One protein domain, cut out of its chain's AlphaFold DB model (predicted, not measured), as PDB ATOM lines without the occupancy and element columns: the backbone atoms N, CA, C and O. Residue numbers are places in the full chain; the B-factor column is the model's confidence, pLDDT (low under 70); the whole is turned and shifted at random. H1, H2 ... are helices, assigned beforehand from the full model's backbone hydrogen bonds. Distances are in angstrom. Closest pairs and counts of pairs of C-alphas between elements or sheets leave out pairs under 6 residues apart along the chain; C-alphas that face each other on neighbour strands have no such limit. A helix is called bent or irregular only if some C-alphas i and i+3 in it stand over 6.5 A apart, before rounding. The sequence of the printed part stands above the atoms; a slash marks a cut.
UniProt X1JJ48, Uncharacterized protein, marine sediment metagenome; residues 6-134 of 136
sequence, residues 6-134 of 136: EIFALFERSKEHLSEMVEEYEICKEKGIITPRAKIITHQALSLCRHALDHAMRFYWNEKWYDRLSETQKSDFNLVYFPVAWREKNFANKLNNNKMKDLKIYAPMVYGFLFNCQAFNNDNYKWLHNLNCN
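This is residues 6 to 134 of the 136 residues of an uncharacterized protein of marine sediment metagenome (UniProt X1JJ48). Look first for a long helical hairpin, H1 and H2, with H2 running on past H1; the shorter H4 to H7 form a loose group along one side of H2, and H3 sits at the far end. The 129 printed residues hold seven named helices, H1 to H7 in chain order, and no named strand: the class is all helix. The whole is only just loose, close to compact, with a radius of gyration of the C-alphas of 17.2 A, and elongated, spanning 57 by 29 by 23 A.

Begin at H2, residues 36 to 68, which has a kink of 47 degrees near residue 62 and is irregular, with C-alphas 64 and 67 7.2 A apart. H1, residues 6 to 31, touches it as a hairpin, at a shallow tilt of 23 degrees, opposite ways; the closest C-alphas, of His 17 and Ala 45, are 5.0 A apart. H7, residues 123 to 133, is irregular, with C-alphas 124 and 127 7.5 A apart; it touches residues 46 to 50 of H2 alone, about perpendicular at 81 degrees, closest at C-alphas 131 and 46, 5.9 A. H3, residues 71 to 75, is close to H2 but not clearly touching, 7.3 A between C-alphas 74 and 66, the closest. H4, residues 88 to 97, is near H6, residues 108 to 116, the closest C-alphas, 91 and 115, being 7.6 A apart. H5, residues 103 to 106, touches H6 only at the corner, closest at C-alphas 104 and 111, 5.2 A. Every O i to N i+4 pair is within hydrogen-bond range in H1, H3, H4 and H6, against 26 of 29 in H2 and 3 of 7 in H7, where 6 of 8 O i to N i+3 pairs are; H5 is too short for an O i to N i+4 pair.

Find C-alpha 36 at (64.265, -5.848, -37.716); from there H2 runs 47.3 A to C-alpha 68 at (21.618, 8.682, -23.460). H1 starts at C-alpha 6, (42.468, -2.745, -16.703), and is 37.7 A long; H7 is 16.7 A and H4 14.5 A.

The two farthest C-alphas, of Lys 31 and Glu 71, are 58.5 A apart. The printed part has no cut, and the link from H3 to H4, residues 76 to 87, is long. Confidence is under 70 at residues 77, 133 and 134.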
ATOM      1  N   GLU A   6      42.179  -2.225 -15.364       89.00
ATOM      2  CA  GLU A   6      42.468  -2.745 -16.703       89.00
ATOM      3  C   GLU A   6      42.889  -1.643 -17.684       89.00
ATOM      4  O   GLU A   6      43.851  -1.807 -18.428       89.00
ATOM      5  N   ILE A   7      42.219  -0.487 -17.661       91.12
ATOM      6  CA  ILE A   7      42.557   0.647 -18.533       91.12
ATOM      7  C   ILE A   7      43.888   1.254 -18.103       91.12
ATOM      8  O   ILE A   7      44.717   1.578 -18.950       91.12
ATOM      9  N   PHE A   8      44.112   1.371 -16.793       92.44
ATOM     10  CA  PHE A   8      45.392   1.830 -16.263       92.44
ATOM     11  C   PHE A   8      46.539   0.898 -16.682       92.44
ATOM     12  O   PHE A   8      47.545   1.363 -17.211       92.44
ATOM     13  N   ALA A   9      46.349  -0.418 -16.561       93.38
ATOM     14  CA  ALA A   9      47.320  -1.418 -16.990       93.38
ATOM     15  C   ALA A   9      47.618  -1.345 -18.500       93.38
ATOM     16  O   ALA A   9      48.767  -1.513 -18.903       93.38
ATOM     17  N   LEU A  10      46.622  -1.042 -19.344       94.56
ATOM     18  CA  LEU A  10      46.845  -0.813 -20.777       94.56
ATOM     19  C   LEU A  10      47.747   0.401 -21.039       94.56
ATOM     20  O   LEU A  10      48.604   0.343 -21.926       94.56
ATOM     21  N   PHE A  11      47.578   1.489 -20.284       94.50
ATOM     22  CA  PHE A  11      48.436   2.668 -20.408       94.50
ATOM     23  C   PHE A  11      49.854   2.418 -19.886       94.50
ATOM     24  O   PHE A  11      50.802   2.789 -20.576       94.50
ATOM     25  N   GLU A  12      50.016   1.743 -18.746       95.19
ATOM     26  CA  GLU A  12      51.349   1.389 -18.232       95.19
ATOM     27  C   GLU A  12      52.089   0.462 -19.199       95.19
ATOM     28  O   GLU A  12      53.217   0.754 -19.589       95.19
ATOM     29  N   ARG A  13      51.418  -0.564 -19.732       94.06
ATOM     30  CA  ARG A  13      52.010  -1.432 -20.757       94.06
ATOM     31  C   ARG A  13      52.389  -0.661 -22.024       94.06
ATOM     32  O   ARG A  13      53.431  -0.906 -22.624       94.06
ATOM     33  N   SER A  14      51.557   0.291 -22.448       94.00
ATOM     34  CA  SER A  14      51.875   1.144 -23.602       94.00
ATOM     35  C   SER A  14      53.129   1.989 -23.354       94.00
ATOM     36  O   SER A  14      53.948   2.157 -24.255       94.00
ATOM     37  N   LYS A  15      53.298   2.499 -22.131       94.88
ATOM     38  CA  LYS A  15      54.459   3.289 -21.708       94.88
ATOM     39  C   LYS A  15      55.740   2.454 -21.653       94.88
ATOM     40  O   LYS A  15      56.786   2.943 -22.081       94.88
ATOM     41  N   GLU A  16      55.661   1.213 -21.183       95.00
ATOM     42  CA  GLU A  16      56.785   0.268 -21.199       95.00
ATOM     43  C   GLU A  16      57.283   0.051 -22.632       95.00
ATOM     44  O   GLU A  16      58.434   0.352 -22.936       95.00
ATOM     45  N   HIS A  17      56.396  -0.330 -23.555       94.19
ATOM     46  CA  HIS A  17      56.781  -0.574 -24.948       94.19
ATOM     47  C   HIS A  17      57.246   0.685 -25.695       94.19
ATOM     48  O   HIS A  17      58.106   0.597 -26.571       94.19
ATOM     49  N   LEU A  18      56.716   1.867 -25.363       93.69
ATOM     50  CA  LEU A  18      57.260   3.128 -25.875       93.69
ATOM     51  C   LEU A  18      58.699   3.361 -25.400       93.69
ATOM     52  O   LEU A  18      59.519   3.833 -26.184       93.69
ATOM     53  N   SER A  19      59.007   3.027 -24.147       95.19
ATOM     54  CA  SER A  19      60.359   3.159 -23.592       95.19
ATOM     55  C   SER A  19      61.327   2.194 -24.278       95.19
ATOM     56  O   SER A  19      62.371   2.624 -24.762       95.19
ATOM     57  N   GLU A  20      60.932   0.929 -24.451       94.94
ATOM     58  CA  GLU A  20      61.732  -0.056 -25.194       94.94
ATOM     59  C   GLU A  20      61.951   0.363 -26.659       94.94
ATOM     60  O   GLU A  20      63.022   0.150 -27.230       94.94
ATOM     61  N   MET A  21      60.937   0.972 -27.289       94.56
ATOM     62  CA  MET A  21      61.069   1.524 -28.635       94.56
ATOM     63  C   MET A  21      62.129   2.629 -28.652       94.56
ATOM     64  O   MET A  21      63.008   2.595 -29.504       94.56
ATOM     65  N   VAL A  22      62.095   3.583 -27.719       94.81
ATOM     66  CA  VAL A  22      63.102   4.658 -27.643       94.81
ATOM     67  C   VAL A  22      64.517   4.088 -27.514       94.81
ATOM     68  O   VAL A  22      65.406   4.508 -28.255       94.81
ATOM     69  N   GLU A  23      64.716   3.093 -26.651       95.81
ATOM     70  CA  GLU A  23      66.010   2.422 -26.474       95.81
ATOM     71  C   GLU A  23      66.514   1.768 -27.770       95.81
ATOM     72  O   GLU A  23      67.665   1.958 -28.168       95.81
ATOM     73  N   GLU A  24      65.649   1.044 -28.488       95.69
ATOM     74  CA  GLU A  24      66.021   0.401 -29.755       95.69
ATOM     75  C   GLU A  24      66.365   1.428 -30.848       95.69
ATOM     76  O   GLU A  24      67.238   1.179 -31.687       95.69
ATOM     77  N   TYR A  25      65.718   2.597 -30.848       95.19
ATOM     78  CA  TYR A  25      66.025   3.660 -31.807       95.19
ATOM     79  C   TYR A  25      67.377   4.325 -31.544       95.19
ATOM     80  O   TYR A  25      68.068   4.650 -32.513       95.19
ATOM     81  N   GLU A  26      67.796   4.480 -30.286       96.56
ATOM     82  CA  GLU A  26      69.153   4.955 -29.985       96.56
ATOM     83  C   GLU A  26      70.205   3.955 -30.491       96.56
ATOM     84  O   GLU A  26      71.151   4.353 -31.171       96.56
ATOM     85  N   ILE A  27      69.974   2.647 -30.328       94.88
ATOM     86  CA  ILE A  27      70.845   1.607 -30.905       94.88
ATOM     87  C   ILE A  27      70.892   1.703 -32.440       94.88
ATOM     88  O   ILE A  27      71.959   1.583 -33.048       94.88
ATOM     89  N   CYS A  28      69.744   1.906 -33.095       96.75
ATOM     90  CA  CYS A  28      69.680   2.060 -34.552       96.75
ATOM     91  C   CYS A  28      70.467   3.284 -35.033       96.75
ATOM     92  O   CYS A  28      71.146   3.227 -36.060       96.75
ATOM     93  N   LYS A  29      70.386   4.387 -34.285       96.31
ATOM     94  CA  LYS A  29      71.084   5.641 -34.572       96.31
ATOM     95  C   LYS A  29      72.595   5.488 -34.431       96.31
ATOM     96  O   LYS A  29      73.314   5.901 -35.334       96.31
ATOM     97  N   GLU A  30      73.065   4.846 -33.365       96.50
ATOM     98  CA  GLU A  30      74.489   4.543 -33.162       96.50
ATOM     99  C   GLU A  30      75.055   3.655 -34.276       96.50
ATOM    100  O   GLU A  30      76.162   3.881 -34.760       96.50
ATOM    101  N   LYS A  31      74.283   2.657 -34.717       94.94
ATOM    102  CA  LYS A  31      74.710   1.706 -35.755       94.94
ATOM    103  C   LYS A  31      74.488   2.205 -37.184       94.94
ATOM    104  O   LYS A  31      74.945   1.554 -38.121       94.94
ATOM    105  N   GLY A  32      73.753   3.301 -37.370       96.06
ATOM    106  CA  GLY A  32      73.370   3.819 -38.686       96.06
ATOM    107  C   GLY A  32      72.458   2.885 -39.495       96.06
ATOM    108  O   GLY A  32      72.376   3.023 -40.714       96.06
ATOM    109  N   ILE A  33      71.785   1.926 -38.850       95.19
ATOM    110  CA  ILE A  33      70.918   0.938 -39.509       95.19
ATOM    111  C   ILE A  33      69.608   0.755 -38.743       95.19
ATOM    112  O   ILE A  33      69.590   0.742 -37.517       95.19
ATOM    113  N   ILE A  34      68.508   0.549 -39.470       94.56
ATOM    114  CA  ILE A  34      67.216   0.185 -38.873       94.56
ATOM    115  C   ILE A  34      67.160  -1.333 -38.716       94.56
ATOM    116  O   ILE A  34      67.157  -2.069 -39.709       94.56
ATOM    117  N   THR A  35      67.099  -1.812 -37.478       93.38
ATOM    118  CA  THR A  35      67.056  -3.248 -37.189       93.38
ATOM    119  C   THR A  35      65.667  -3.843 -37.486       93.38
ATOM    120  O   THR A  35      64.653  -3.136 -37.495       93.38
ATOM    121  N   PRO A  36      65.562  -5.169 -37.695       94.12
ATOM    122  CA  PRO A  36      64.265  -5.848 -37.716       94.12
ATOM    123  C   PRO A  36      63.479  -5.665 -36.410       94.12
ATOM    124  O   PRO A  36      62.257  -5.516 -36.445       94.12
ATOM    125  N   ARG A  37      64.181  -5.621 -35.269       94.25
ATOM    126  CA  ARG A  37      63.579  -5.397 -33.950       94.25
ATOM    127  C   ARG A  37      62.917  -4.024 -33.861       94.25
ATOM    128  O   ARG A  37      61.779  -3.959 -33.408       94.25
ATOM    129  N   ALA A  38      63.560  -2.974 -34.377       93.69
ATOM    130  CA  ALA A  38      62.994  -1.629 -34.431       93.69
ATOM    131  C   ALA A  38      61.637  -1.613 -35.148       93.69
ATOM    132  O   ALA A  38      60.682  -1.022 -34.660       93.69
ATOM    133  N   LYS A  39      61.497  -2.337 -36.265       91.12
ATOM    134  CA  LYS A  39      60.212  -2.421 -36.982       91.12
ATOM    135  C   LYS A  39      59.115  -3.078 -36.139       91.12
ATOM    136  O   LYS A  39      57.991  -2.581 -36.105       91.12
ATOM    137  N   ILE A  40      59.443  -4.186 -35.474       92.56
ATOM    138  CA  ILE A  40      58.498  -4.947 -34.643       92.56
ATOM    139  C   ILE A  40      58.042  -4.101 -33.455       92.56
ATOM    140  O   ILE A  40      56.840  -3.958 -33.227       92.56
ATOM    141  N   ILE A  41      58.992  -3.510 -32.730       93.12
ATOM    142  CA  ILE A  41      58.697  -2.788 -31.495       93.12
ATOM    143  C   ILE A  41      57.944  -1.486 -31.761       93.12
ATOM    144  O   ILE A  41      57.014  -1.165 -31.027       93.12
ATOM    145  N   THR A  42      58.233  -0.803 -32.875       91.25
ATOM    146  CA  THR A  42      57.435   0.343 -33.328       91.25
ATOM    147  C   THR A  42      55.987  -0.056 -33.555       91.25
ATOM    148  O   THR A  42      55.079   0.603 -33.054       91.25
ATOM    149  N   HIS A  43      55.738  -1.147 -34.282       89.19
ATOM    150  CA  HIS A  43      54.367  -1.590 -34.519       89.19
ATOM    151  C   HIS A  43      53.645  -1.942 -33.209       89.19
ATOM    152  O   HIS A  43      52.509  -1.513 -33.002       89.19
ATOM    153  N   GLN A  44      54.312  -2.662 -32.303       91.06
ATOM    154  CA  GLN A  44      53.753  -3.046 -31.005       91.06
ATOM    155  C   GLN A  44      53.423  -1.830 -30.134       91.06
ATOM    156  O   GLN A  44      52.288  -1.709 -29.672       91.06
ATOM    157  N   ALA A  45      54.370  -0.904 -29.961       91.88
ATOM    158  CA  ALA A  45      54.185   0.293 -29.148       91.88
ATOM    159  C   ALA A  45      53.028   1.158 -29.672       91.88
ATOM    160  O   ALA A  45      52.152   1.569 -28.907       91.88
ATOM    161  N   LEU A  46      52.969   1.379 -30.991       90.00
ATOM    162  CA  LEU A  46      51.900   2.157 -31.618       90.00
ATOM    163  C   LEU A  46      50.535   1.458 -31.495       90.00
ATOM    164  O   LEU A  46      49.539   2.101 -31.154       90.00
ATOM    165  N   SER A  47      50.479   0.145 -31.728       90.12
ATOM    166  CA  SER A  47      49.247  -0.643 -31.600       90.12
ATOM    167  C   SER A  47      48.695  -0.601 -30.172       90.12
ATOM    168  O   SER A  47      47.505  -0.347 -29.976       90.12
ATOM    169  N   LEU A  48      49.559  -0.741 -29.165       92.31
ATOM    170  CA  LEU A  48      49.166  -0.691 -27.757       92.31
ATOM    171  C   LEU A  48      48.668   0.689 -27.334       92.31
ATOM    172  O   LEU A  48      47.586   0.782 -26.755       92.31
ATOM    173  N   CYS A  49      49.374   1.762 -27.711       92.31
ATOM    174  CA  CYS A  49      48.914   3.128 -27.447       92.31
ATOM    175  C   CYS A  49      47.520   3.366 -28.034       92.31
ATOM    176  O   CYS A  49      46.640   3.941 -27.389       92.31
ATOM    177  N   ARG A  50      47.301   2.906 -29.271       91.25
ATOM    178  CA  ARG A  50      46.005   3.023 -29.933       91.25
ATOM    179  C   ARG A  50      44.932   2.225 -29.200       91.25
ATOM    180  O   ARG A  50      43.843   2.748 -28.969       91.25
ATOM    181  N   HIS A  51      45.244   0.984 -28.847       92.25
ATOM    182  CA  HIS A  51      44.333   0.096 -28.147       92.25
ATOM    183  C   HIS A  51      43.912   0.676 -26.792       92.25
ATOM    184  O   HIS A  51      42.718   0.721 -26.506       92.25
ATOM    185  N   ALA A  52      44.853   1.219 -26.014       94.25
ATOM    186  CA  ALA A  52      44.575   1.871 -24.736       94.25
ATOM    187  C   ALA A  52      43.610   3.061 -24.890       94.25
ATOM    188  O   ALA A  52      42.623   3.162 -24.159       94.25
ATOM    189  N   LEU A  53      43.835   3.928 -25.886       94.56
ATOM    190  CA  LEU A  53      42.952   5.065 -26.177       94.56
ATOM    191  C   LEU A  53      41.545   4.624 -26.597       94.56
ATOM    192  O   LEU A  53      40.553   5.190 -26.136       94.56
ATOM    193  N   ASP A  54      41.447   3.624 -27.474       94.31
ATOM    194  CA  ASP A  54      40.163   3.096 -27.940       94.31
ATOM    195  C   ASP A  54      39.397   2.412 -26.794       94.31
ATOM    196  O   ASP A  54      38.193   2.631 -26.655       94.31
ATOM    197  N   HIS A  55      40.087   1.674 -25.921       94.25
ATOM    198  CA  HIS A  55      39.484   1.035 -24.749       94.25
ATOM    199  C   HIS A  55      38.994   2.064 -23.724       94.25
ATOM    200  O   HIS A  55      37.870   1.963 -23.233       94.25
ATOM    201  N   ALA A  56      39.785   3.108 -23.460       94.62
ATOM    202  CA  ALA A  56      39.383   4.221 -22.603       94.62
ATOM    203  C   ALA A  56      38.139   4.942 -23.146       94.62
ATOM    204  O   ALA A  56      37.195   5.217 -22.400       94.62
ATOM    205  N   MET A  57      38.102   5.196 -24.458       95.06
ATOM    206  CA  MET A  57      36.945   5.817 -25.103       95.06
ATOM    207  C   MET A  57      35.706   4.921 -25.027       95.06
ATOM    208  O   MET A  57      34.610   5.406 -24.742       95.06
ATOM    209  N   ARG A  58      35.869   3.614 -25.264       93.75
ATOM    210  CA  ARG A  58      34.773   2.649 -25.187       93.75
ATOM    211  C   ARG A  58      34.218   2.540 -23.771       93.75
ATOM    212  O   ARG A  58      33.002   2.528 -23.613       93.75
ATOM    213  N   PHE A  59      35.087   2.512 -22.766       93.38
ATOM    214  CA  PHE A  59      34.676   2.503 -21.368       93.38
ATOM    215  C   PHE A  59      33.857   3.745 -21.018       93.38
ATOM    216  O   PHE A  59      32.732   3.619 -20.542       93.38
ATOM    217  N   TYR A  60      34.367   4.941 -21.337       93.38
ATOM    218  CA  TYR A  60      33.615   6.181 -21.133       93.38
ATOM    219  C   TYR A  60      32.242   6.126 -21.810       93.38
ATOM    220  O   TYR A  60      31.231   6.498 -21.215       93.38
ATOM    221  N   TRP A  61      32.197   5.644 -23.053       93.81
ATOM    222  CA  TRP A  61      30.955   5.561 -23.803       93.81
ATOM    223  C   TRP A  61      29.947   4.616 -23.150       93.81
ATOM    224  O   TRP A  61      28.805   5.020 -22.954       93.81
ATOM    225  N   ASN A  62      30.363   3.411 -22.748       92.06
ATOM    226  CA  ASN A  62      29.491   2.459 -22.056       92.06
ATOM    227  C   ASN A  62      28.953   3.059 -20.742       92.06
ATOM    228  O   ASN A  62      27.753   3.038 -20.502       92.06
ATOM    229  N   GLU A  63      29.826   3.664 -19.934       92.69
ATOM    230  CA  GLU A  63      29.505   4.092 -18.563       92.69
ATOM    231  C   GLU A  63      28.798   5.447 -18.447       92.69
ATOM    232  O   GLU A  63      28.257   5.788 -17.388       92.69
ATOM    233  N   LYS A  64      28.917   6.304 -19.467       91.88
ATOM    234  CA  LYS A  64      28.462   7.707 -19.398       91.88
ATOM    235  C   LYS A  64      27.603   8.146 -20.561       91.88
ATOM    236  O   LYS A  64      26.924   9.169 -20.442       91.88
ATOM    237  N   TRP A  65      27.663   7.430 -21.677       93.19
ATOM    238  CA  TRP A  65      27.014   7.858 -22.906       93.19
ATOM    239  C   TRP A  65      25.914   6.910 -23.373       93.19
ATOM    240  O   TRP A  65      24.904   7.388 -23.878       93.19
ATOM    241  N   TYR A  66      26.073   5.601 -23.180       91.94
ATOM    242  CA  TYR A  66      25.179   4.583 -23.729       91.94
ATOM    243  C   TYR A  66      23.707   4.806 -23.365       91.94
ATOM    244  O   TYR A  66      22.846   4.803 -24.242       91.94
ATOM    245  N   ASP A  67      23.425   5.109 -22.098       91.75
ATOM    246  CA  ASP A  67      22.054   5.317 -21.614       91.75
ATOM    247  C   ASP A  67      21.385   6.584 -22.163       91.75
ATOM    248  O   ASP A  67      20.173   6.748 -22.045       91.75
ATOM    249  N   ARG A  68      22.151   7.482 -22.796       90.81
ATOM    250  CA  ARG A  68      21.618   8.682 -23.460       90.81
ATOM    251  C   ARG A  68      21.123   8.409 -24.875       90.81
ATOM    252  O   ARG A  68      20.499   9.282 -25.473       90.81
ATOM    253  N   LEU A  69      21.456   7.252 -25.433       90.56
ATOM    254  CA  LEU A  69      21.078   6.888 -26.788       90.56
ATOM    255  C   LEU A  69      19.611   6.458 -26.833       90.56
ATOM    256  O   LEU A  69      19.108   5.821 -25.908       90.56
ATOM    257  N   SER A  70      18.928   6.770 -27.933       89.88
ATOM    258  CA  SER A  70      17.620   6.177 -28.212       89.88
ATOM    259  C   SER A  70      17.752   4.670 -28.445       89.88
ATOM    260  O   SER A  70      18.808   4.186 -28.849       89.88
ATOM    261  N   GLU A  71      16.660   3.922 -28.283       88.81
ATOM    262  CA  GLU A  71      16.650   2.475 -28.550       88.81
ATOM    263  C   GLU A  71      17.126   2.136 -29.973       88.81
ATOM    264  O   GLU A  71      17.933   1.230 -30.161       88.81
ATOM    265  N   THR A  72      16.750   2.949 -30.966       87.38
ATOM    266  CA  THR A  72      17.244   2.827 -32.349       87.38
ATOM    267  C   THR A  72      18.752   3.054 -32.488       87.38
ATOM    268  O   THR A  72      19.407   2.419 -33.306       87.38
ATOM    269  N   GLN A  73      19.337   3.952 -31.693       86.75
ATOM    270  CA  GLN A  73      20.780   4.197 -31.703       86.75
ATOM    271  C   GLN A  73      21.558   3.097 -30.973       86.75
ATOM    272  O   GLN A  73      22.706   2.838 -31.337       86.75
ATOM    273  N   LYS A  74      20.951   2.468 -29.959       87.00
ATOM    274  CA  LYS A  74      21.527   1.338 -29.220       87.00
ATOM    275  C   LYS A  74      21.521   0.044 -30.033       87.00
ATOM    276  O   LYS A  74      22.456  -0.738 -29.895       87.00
ATOM    277  N   SER A  75      20.491  -0.179 -30.854       80.50
ATOM    278  CA  SER A  75      20.366  -1.373 -31.702       80.50
ATOM    279  C   SER A  75      21.353  -1.399 -32.870       80.50
ATOM    280  O   SER A  75      21.689  -2.472 -33.367       80.50
ATOM    281  N   ASP A  76      21.841  -0.235 -33.303       79.12
ATOM    282  CA  ASP A  76      22.911  -0.148 -34.294       79.12
ATOM    283  C   ASP A  76      24.239  -0.606 -33.670       79.12
ATOM    284  O   ASP A  76      24.717  -0.017 -32.695       79.12
ATOM    285  N   PHE A  77      24.892  -1.615 -34.255       62.12
ATOM    286  CA  PHE A  77      26.256  -1.971 -33.866       62.12
ATOM    287  C   PHE A  77      27.202  -0.790 -34.126       62.12
ATOM    288  O   PHE A  77      27.422  -0.406 -35.273       62.12
ATOM    289  N   ASN A  78      27.786  -0.228 -33.063       71.19
ATOM    290  CA  ASN A  78      28.709   0.900 -33.162       71.19
ATOM    291  C   ASN A  78      30.055   0.560 -32.514       71.19
ATOM    292  O   ASN A  78      30.163   0.360 -31.303       71.19
ATOM    293  N   LEU A  79      31.106   0.537 -33.334       85.38
ATOM    294  CA  LEU A  79      32.482   0.510 -32.849       85.38
ATOM    295  C   LEU A  79      32.864   1.922 -32.405       85.38
ATOM    296  O   LEU A  79      32.986   2.830 -33.224       85.38
ATOM    297  N   VAL A  80      33.043   2.099 -31.099       92.31
ATOM    298  CA  VAL A  80      33.451   3.378 -30.514       92.31
ATOM    299  C   VAL A  80      34.965   3.428 -30.427       92.31
ATOM    300  O   VAL A  80      35.581   2.637 -29.716       92.31
ATOM    301  N   TYR A  81      35.548   4.388 -31.135       93.19
ATOM    302  CA  TYR A  81      36.988   4.617 -31.166       93.19
ATOM    303  C   TYR A  81      37.344   6.000 -30.644       93.19
ATOM    304  O   TYR A  81      36.563   6.947 -30.789       93.19
ATOM    305  N   PHE A  82      38.566   6.156 -30.140       94.69
ATOM    306  CA  PHE A  82      39.123   7.461 -29.828       94.69
ATOM    307  C   PHE A  82      39.129   8.340 -31.097       94.69
ATOM    308  O   PHE A  82      39.681   7.929 -32.137       94.69
ATOM    309  N   PRO A  83      38.505   9.533 -31.064       93.94
ATOM    310  CA  PRO A  83      38.161  10.298 -32.260       93.94
ATOM    311  C   PRO A  83      39.342  11.116 -32.803       93.94
ATOM    312  O   PRO A  83      39.275  12.336 -32.869       93.94
ATOM    313  N   VAL A  84      40.420  10.455 -33.243       92.75
ATOM    314  CA  VAL A  84      41.578  11.140 -33.852       92.75
ATOM    315  C   VAL A  84      41.179  11.807 -35.166       92.75
ATOM    316  O   VAL A  84      40.816  11.120 -36.125       92.75
ATOM    317  N   ALA A  85      41.278  13.127 -35.236       91.69
ATOM    318  CA  ALA A  85      40.861  13.932 -36.369       91.69
ATOM    319  C   ALA A  85      41.923  14.958 -36.786       91.69
ATOM    320  O   ALA A  85      42.780  15.382 -36.021       91.69
ATOM    321  N   TRP A  86      41.819  15.351 -38.052       85.25
ATOM    322  CA  TRP A  86      42.814  16.139 -38.796       85.25
ATOM    323  C   TRP A  86      42.416  17.582 -39.030       85.25
ATOM    324  O   TRP A  86      43.226  18.429 -39.380       85.25
ATOM    325  N   ARG A  87      41.115  17.806 -38.946       91.44
ATOM    326  CA  ARG A  87      40.433  19.070 -39.122       91.44
ATOM    327  C   ARG A  87      39.221  19.001 -38.218       91.44
ATOM    328  O   ARG A  87      38.667  17.914 -38.019       91.44
ATOM    329  N   GLU A  88      38.766  20.149 -37.764       93.19
ATOM    330  CA  GLU A  88      37.580  20.265 -36.923       93.19
ATOM    331  C   GLU A  88      36.357  19.541 -37.515       93.19
ATOM    332  O   GLU A  88      35.698  18.758 -36.832       93.19
ATOM    333  N   LYS A  89      36.120  19.670 -38.828       93.12
ATOM    334  CA  LYS A  89      35.040  18.945 -39.522       93.12
ATOM    335  C   LYS A  89      35.140  17.419 -39.365       93.12
ATOM    336  O   LYS A  89      34.131  16.743 -39.182       93.12
ATOM    337  N   ASN A  90      36.353  16.867 -39.405       92.06
ATOM    338  CA  ASN A  90      36.567  15.425 -39.256       92.06
ATOM    339  C   ASN A  90      36.301  14.970 -37.819       92.06
ATOM    340  O   ASN A  90      35.833  13.853 -37.614       92.06
ATOM    341  N   PHE A  91      36.574  15.829 -36.837       94.94
ATOM    342  CA  PHE A  91      36.285  15.551 -35.435       94.94
ATOM    343  C   PHE A  91      34.778  15.436 -35.201       94.94
ATOM    344  O   PHE A  91      34.320  14.430 -34.660       94.94
ATOM    345  N   ALA A  92      34.000  16.395 -35.713       94.50
ATOM    346  CA  ALA A  92      32.540  16.352 -35.653       94.50
ATOM    347  C   ALA A  92      31.974  15.073 -36.296       94.50
ATOM    348  O   ALA A  92      31.142  14.394 -35.695       94.50
ATOM    349  N   ASN A  93      32.487  14.684 -37.469       93.69
ATOM    350  CA  ASN A  93      32.087  13.441 -38.135       93.69
ATOM    351  C   ASN A  93      32.398  12.197 -37.288       93.69
ATOM    352  O   ASN A  93      31.560  11.306 -37.178       93.69
ATOM    353  N   LYS A  94      33.579  12.129 -36.658       93.25
ATOM    354  CA  LYS A  94      33.946  10.997 -35.792       93.25
ATOM    355  C   LYS A  94      33.072  10.907 -34.548       93.25
ATOM    356  O   LYS A  94      32.645   9.812 -34.195       93.25
ATOM    357  N   LEU A  95      32.763  12.038 -33.914       94.62
ATOM    358  CA  LEU A  95      31.813  12.059 -32.804       94.62
ATOM    359  C   LEU A  95      30.428  11.593 -33.255       94.62
ATOM    360  O   LEU A  95      29.819  10.780 -32.569       94.62
ATOM    361  N   ASN A  96      29.954  12.031 -34.422       92.62
ATOM    362  CA  ASN A  96      28.675  11.577 -34.964       92.62
ATOM    363  C   ASN A  96      28.652  10.061 -35.233       92.62
ATOM    364  O   ASN A  96      27.687   9.396 -34.863       92.62
ATOM    365  N   ASN A  97      29.730   9.499 -35.793       91.50
ATOM    366  CA  ASN A  97      29.859   8.054 -36.015       91.50
ATOM    367  C   ASN A  97      29.811   7.262 -34.704       91.50
ATOM    368  O   ASN A  97      29.172   6.219 -34.636       91.50
ATOM    369  N   ASN A  98      30.405   7.797 -33.636       92.81
ATOM    370  CA  ASN A  98      30.307   7.213 -32.302       92.81
ATOM    371  C   ASN A  98      28.980   7.564 -31.577       92.81
ATOM    372  O   ASN A  98      28.875   7.387 -30.361       92.81
ATOM    373  N   LYS A  99      27.984   8.117 -32.289       93.44
ATOM    374  CA  LYS A  99      26.680   8.574 -31.768       93.44
ATOM    375  C   LYS A  99      26.788   9.615 -30.634       93.44
ATOM    376  O   LYS A  99      25.948   9.691 -29.742       93.44
ATOM    377  N   MET A 100      27.819  10.457 -30.686       94.12
ATOM    378  CA  MET A 100      28.185  11.494 -29.708       94.12
ATOM    379  C   MET A 100      28.065  12.923 -30.276       94.12
ATOM    380  O   MET A 100      28.797  13.823 -29.868       94.12
ATOM    381  N   LYS A 101      27.152  13.173 -31.226       93.44
ATOM    382  CA  LYS A 101      27.008  14.499 -31.872       93.44
ATOM    383  C   LYS A 101      26.750  15.646 -30.877       93.44
ATOM    384  O   LYS A 101      27.274  16.739 -31.056       93.44
ATOM    385  N   ASP A 102      26.030  15.361 -29.792       94.19
ATOM    386  CA  ASP A 102      25.641  16.346 -28.775       94.19
ATOM    387  C   ASP A 102      26.596  16.355 -27.562       94.19
ATOM    388  O   ASP A 102      26.286  16.927 -26.515       94.19
ATOM    389  N   LEU A 103      27.781  15.735 -27.677       95.88
ATOM    390  CA  LEU A 103      28.774  15.645 -26.595       95.88
ATOM    391  C   LEU A 103      29.162  17.018 -26.043       95.88
ATOM    392  O   LEU A 103      29.311  17.171 -24.834       95.88
ATOM    393  N   LYS A 104      29.260  18.033 -26.909       96.69
ATOM    394  CA  LYS A 104      29.559  19.416 -26.504       96.69
ATOM    395  C   LYS A 104      28.523  19.985 -25.530       96.69
ATOM    396  O   LYS A 104      28.881  20.786 -24.676       96.69
ATOM    397  N   ILE A 105      27.263  19.575 -25.663       96.44
ATOM    398  CA  ILE A 105      26.147  20.062 -24.848       96.44
ATOM    399  C   ILE A 105      26.090  19.284 -23.532       96.44
ATOM    400  O   ILE A 105      26.043  19.876 -22.460       96.44
ATOM    401  N   TYR A 106      26.125  17.952 -23.607       94.94
ATOM    402  CA  TYR A 106      25.879  17.096 -22.443       94.94
ATOM    403  C   TYR A 106      27.121  16.791 -21.599       94.94
ATOM    404  O   TYR A 106      26.987  16.442 -20.428       94.94
ATOM    405  N   ALA A 107      28.319  16.901 -22.173       95.69
ATOM    406  CA  ALA A 107      29.586  16.690 -21.479       95.69
ATOM    407  C   ALA A 107      30.668  17.657 -22.007       95.69
ATOM    408  O   ALA A 107      31.672  17.217 -22.578       95.69
ATOM    409  N   PRO A 108      30.504  18.981 -21.805       96.44
ATOM    410  CA  PRO A 108      31.390  20.002 -22.372       96.44
ATOM    411  C   PRO A 108      32.857  19.828 -21.962       96.44
ATOM    412  O   PRO A 108      33.745  20.058 -22.777       96.44
ATOM    413  N   MET A 109      33.123  19.362 -20.736       96.00
ATOM    414  CA  MET A 109      34.488  19.073 -20.276       96.00
ATOM    415  C   MET A 109      35.143  17.940 -21.075       96.00
ATOM    416  O   MET A 109      36.296  18.061 -21.480       96.00
ATOM    417  N   VAL A 110      34.403  16.863 -21.355       95.94
ATOM    418  CA  VAL A 110      34.912  15.727 -22.140       95.94
ATOM    419  C   VAL A 110      35.089  16.126 -23.598       95.94
ATOM    420  O   VAL A 110      36.112  15.810 -24.199       95.94
ATOM    421  N   TYR A 111      34.133  16.873 -24.155       97.19
ATOM    422  CA  TYR A 111      34.277  17.449 -25.487       97.19
ATOM    423  C   TYR A 111      35.536  18.315 -25.581       97.19
ATOM    424  O   TYR A 111      36.332  18.122 -26.495       97.19
ATOM    425  N   GLY A 112      35.736  19.228 -24.626       96.75
ATOM    426  CA  GLY A 112      36.897  20.114 -24.577       96.75
ATOM    427  C   GLY A 112      38.209  19.342 -24.473       96.75
ATOM    428  O   GLY A 112      39.130  19.615 -25.234       96.75
ATOM    429  N   PHE A 113      38.274  18.328 -23.607       95.81
ATOM    430  CA  PHE A 113      39.427  17.431 -23.520       95.81
ATOM    431  C   PHE A 113      39.721  16.756 -24.864       95.81
ATOM    432  O   PHE A 113      40.814  16.910 -25.404       95.81
ATOM    433  N   LEU A 114      38.733  16.067 -25.448       95.62
ATOM    434  CA  LEU A 114      38.915  15.353 -26.710       95.62
ATOM    435  C   LEU A 114      39.309  16.302 -27.841       95.62
ATOM    436  O   LEU A 114      40.192  15.959 -28.616       95.62
ATOM    437  N   PHE A 115      38.690  17.479 -27.927       95.69
ATOM    438  CA  PHE A 115      39.006  18.501 -28.925       95.69
ATOM    439  C   PHE A 115      40.434  19.034 -28.755       95.69
ATOM    440  O   PHE A 115      41.183  19.127 -29.727       95.69
ATOM    441  N   ASN A 116      40.850  19.305 -27.516       94.81
ATOM    442  CA  ASN A 116      42.185  19.812 -27.204       94.81
ATOM    443  C   ASN A 116      43.293  18.783 -27.431       94.81
ATOM    444  O   ASN A 116      44.428  19.169 -27.705       94.81
ATOM    445  N   CYS A 117      42.963  17.494 -27.376       93.12
ATOM    446  CA  CYS A 117      43.874  16.420 -27.744       93.12
ATOM    447  C   CYS A 117      44.046  16.255 -29.261       93.12
ATOM    448  O   CYS A 117      44.804  15.390 -29.671       93.12
ATOM    449  N   GLN A 118      43.358  17.007 -30.125       93.06
ATOM    450  CA  GLN A 118      43.487  16.809 -31.571       93.06
ATOM    451  C   GLN A 118      44.692  17.547 -32.160       93.06
ATOM    452  O   GLN A 118      44.972  18.691 -31.809       93.06
ATOM    453  N   ALA A 119      45.340  16.927 -33.148       90.56
ATOM    454  CA  ALA A 119      46.522  17.487 -33.807       90.56
ATOM    455  C   ALA A 119      46.260  18.823 -34.527       90.56
ATOM    456  O   ALA A 119      47.179  19.614 -34.683       90.56
ATOM    457  N   PHE A 120      45.022  19.089 -34.966       91.00
ATOM    458  CA  PHE A 120      44.667  20.377 -35.581       91.00
ATOM    459  C   PHE A 120      44.505  21.517 -34.569       91.00
ATOM    460  O   PHE A 120      44.425  22.670 -34.979       91.00
ATOM    461  N   ASN A 121      44.395  21.198 -33.278       92.69
ATOM    462  CA  ASN A 121      44.202  22.178 -32.213       92.69
ATOM    463  C   ASN A 121      45.451  22.329 -31.339       92.69
ATOM    464  O   ASN A 121      45.680  23.388 -30.766       92.69
ATOM    465  N   ASN A 122      46.261  21.276 -31.221       90.56
ATOM    466  CA  ASN A 122      47.480  21.304 -30.433       90.56
ATOM    467  C   ASN A 122      48.565  20.422 -31.063       90.56
ATOM    468  O   ASN A 122      48.439  19.197 -31.173       90.56
ATOM    469  N   ASP A 123      49.663  21.079 -31.429       87.56
ATOM    470  CA  ASP A 123      50.813  20.490 -32.108       87.56
ATOM    471  C   ASP A 123      51.512  19.392 -31.296       87.56
ATOM    472  O   ASP A 123      52.079  18.467 -31.885       87.56
ATOM    473  N   ASN A 124      51.404  19.420 -29.964       88.19
ATOM    474  CA  ASN A 124      51.950  18.374 -29.095       88.19
ATOM    475  C   ASN A 124      51.263  17.018 -29.308       88.19
ATOM    476  O   ASN A 124      51.806  15.988 -28.917       88.19
ATOM    477  N   TYR A 125      50.092  16.991 -29.951       88.94
ATOM    478  CA  TYR A 125      49.350  15.767 -30.249       88.94
ATOM    479  C   TYR A 125      49.461  15.317 -31.710       88.94
ATOM    480  O   TYR A 125      48.721  14.433 -32.146       88.94
ATOM    481  N   LYS A 126      50.433  15.840 -32.471       86.81
ATOM    482  CA  LYS A 126      50.759  15.339 -33.820       86.81
ATOM    483  C   LYS A 126      51.086  13.841 -33.847       86.81
ATOM    484  O   LYS A 126      50.891  13.204 -34.870       86.81
ATOM    485  N   TRP A 127      51.513  13.229 -32.744       84.38
ATOM    486  CA  TRP A 127      51.740  11.778 -32.691       84.38
ATOM    487  C   TRP A 127      50.448  10.949 -32.818       84.38
ATOM    488  O   TRP A 127      50.484   9.847 -33.363       84.38
ATOM    489  N   LEU A 128      49.286  11.473 -32.398       84.38
ATOM    490  CA  LEU A 128      48.000  10.768 -32.534       84.38
ATOM    491  C   LEU A 128      47.633  10.513 -33.996       84.38
ATOM    492  O   LEU A 128      47.009   9.505 -34.327       84.38
ATOM    493  N   HIS A 129      48.029  11.422 -34.877       76.81
ATOM    494  CA  HIS A 129      47.905  11.251 -36.316       76.81
ATOM    495  C   HIS A 129      48.701  10.038 -36.782       76.81
ATOM    496  O   HIS A 129      48.133   9.168 -37.443       76.81
ATOM    497  N   ASN A 130      49.979   9.952 -36.403       77.19
ATOM    498  CA  ASN A 130      50.854   8.850 -36.806       77.19
ATOM    499  C   ASN A 130      50.292   7.503 -36.331       77.19
ATOM    500  O   ASN A 130      50.327   6.519 -37.066       77.19
ATOM    501  N   LEU A 131      49.659   7.481 -35.153       77.00
ATOM    502  CA  LEU A 131      48.930   6.311 -34.659       77.00
ATOM    503  C   LEU A 131      47.712   5.927 -35.502       77.00
ATOM    504  O   LEU A 131      47.389   4.748 -35.616       77.00
ATOM    505  N   ASN A 132      46.992   6.898 -36.063       72.38
ATOM    506  CA  ASN A 132      45.767   6.638 -36.817       72.38
ATOM    507  C   ASN A 132      46.028   6.260 -38.288       72.38
ATOM    508  O   ASN A 132      45.135   5.703 -38.923       72.38
ATOM    509  N   CYS A 133      47.214   6.550 -38.829       64.00
ATOM    510  CA  CYS A 133      47.612   6.182 -40.193       64.00
ATOM    511  C   CYS A 133      47.933   4.687 -40.366       64.00
ATOM    512  O   CYS A 133      47.829   4.183 -41.478       64.00
ATOM    513  N   ASN A 134      48.234   3.962 -39.285       54.72
ATOM    514  CA  ASN A 134      48.559   2.527 -39.309       54.72
ATOM    515  C   ASN A 134      47.322   1.607 -39.213       54.72
ATOM    516  O   ASN A 134      47.400   0.521 -38.649       54.72
TER     517      ASN A 134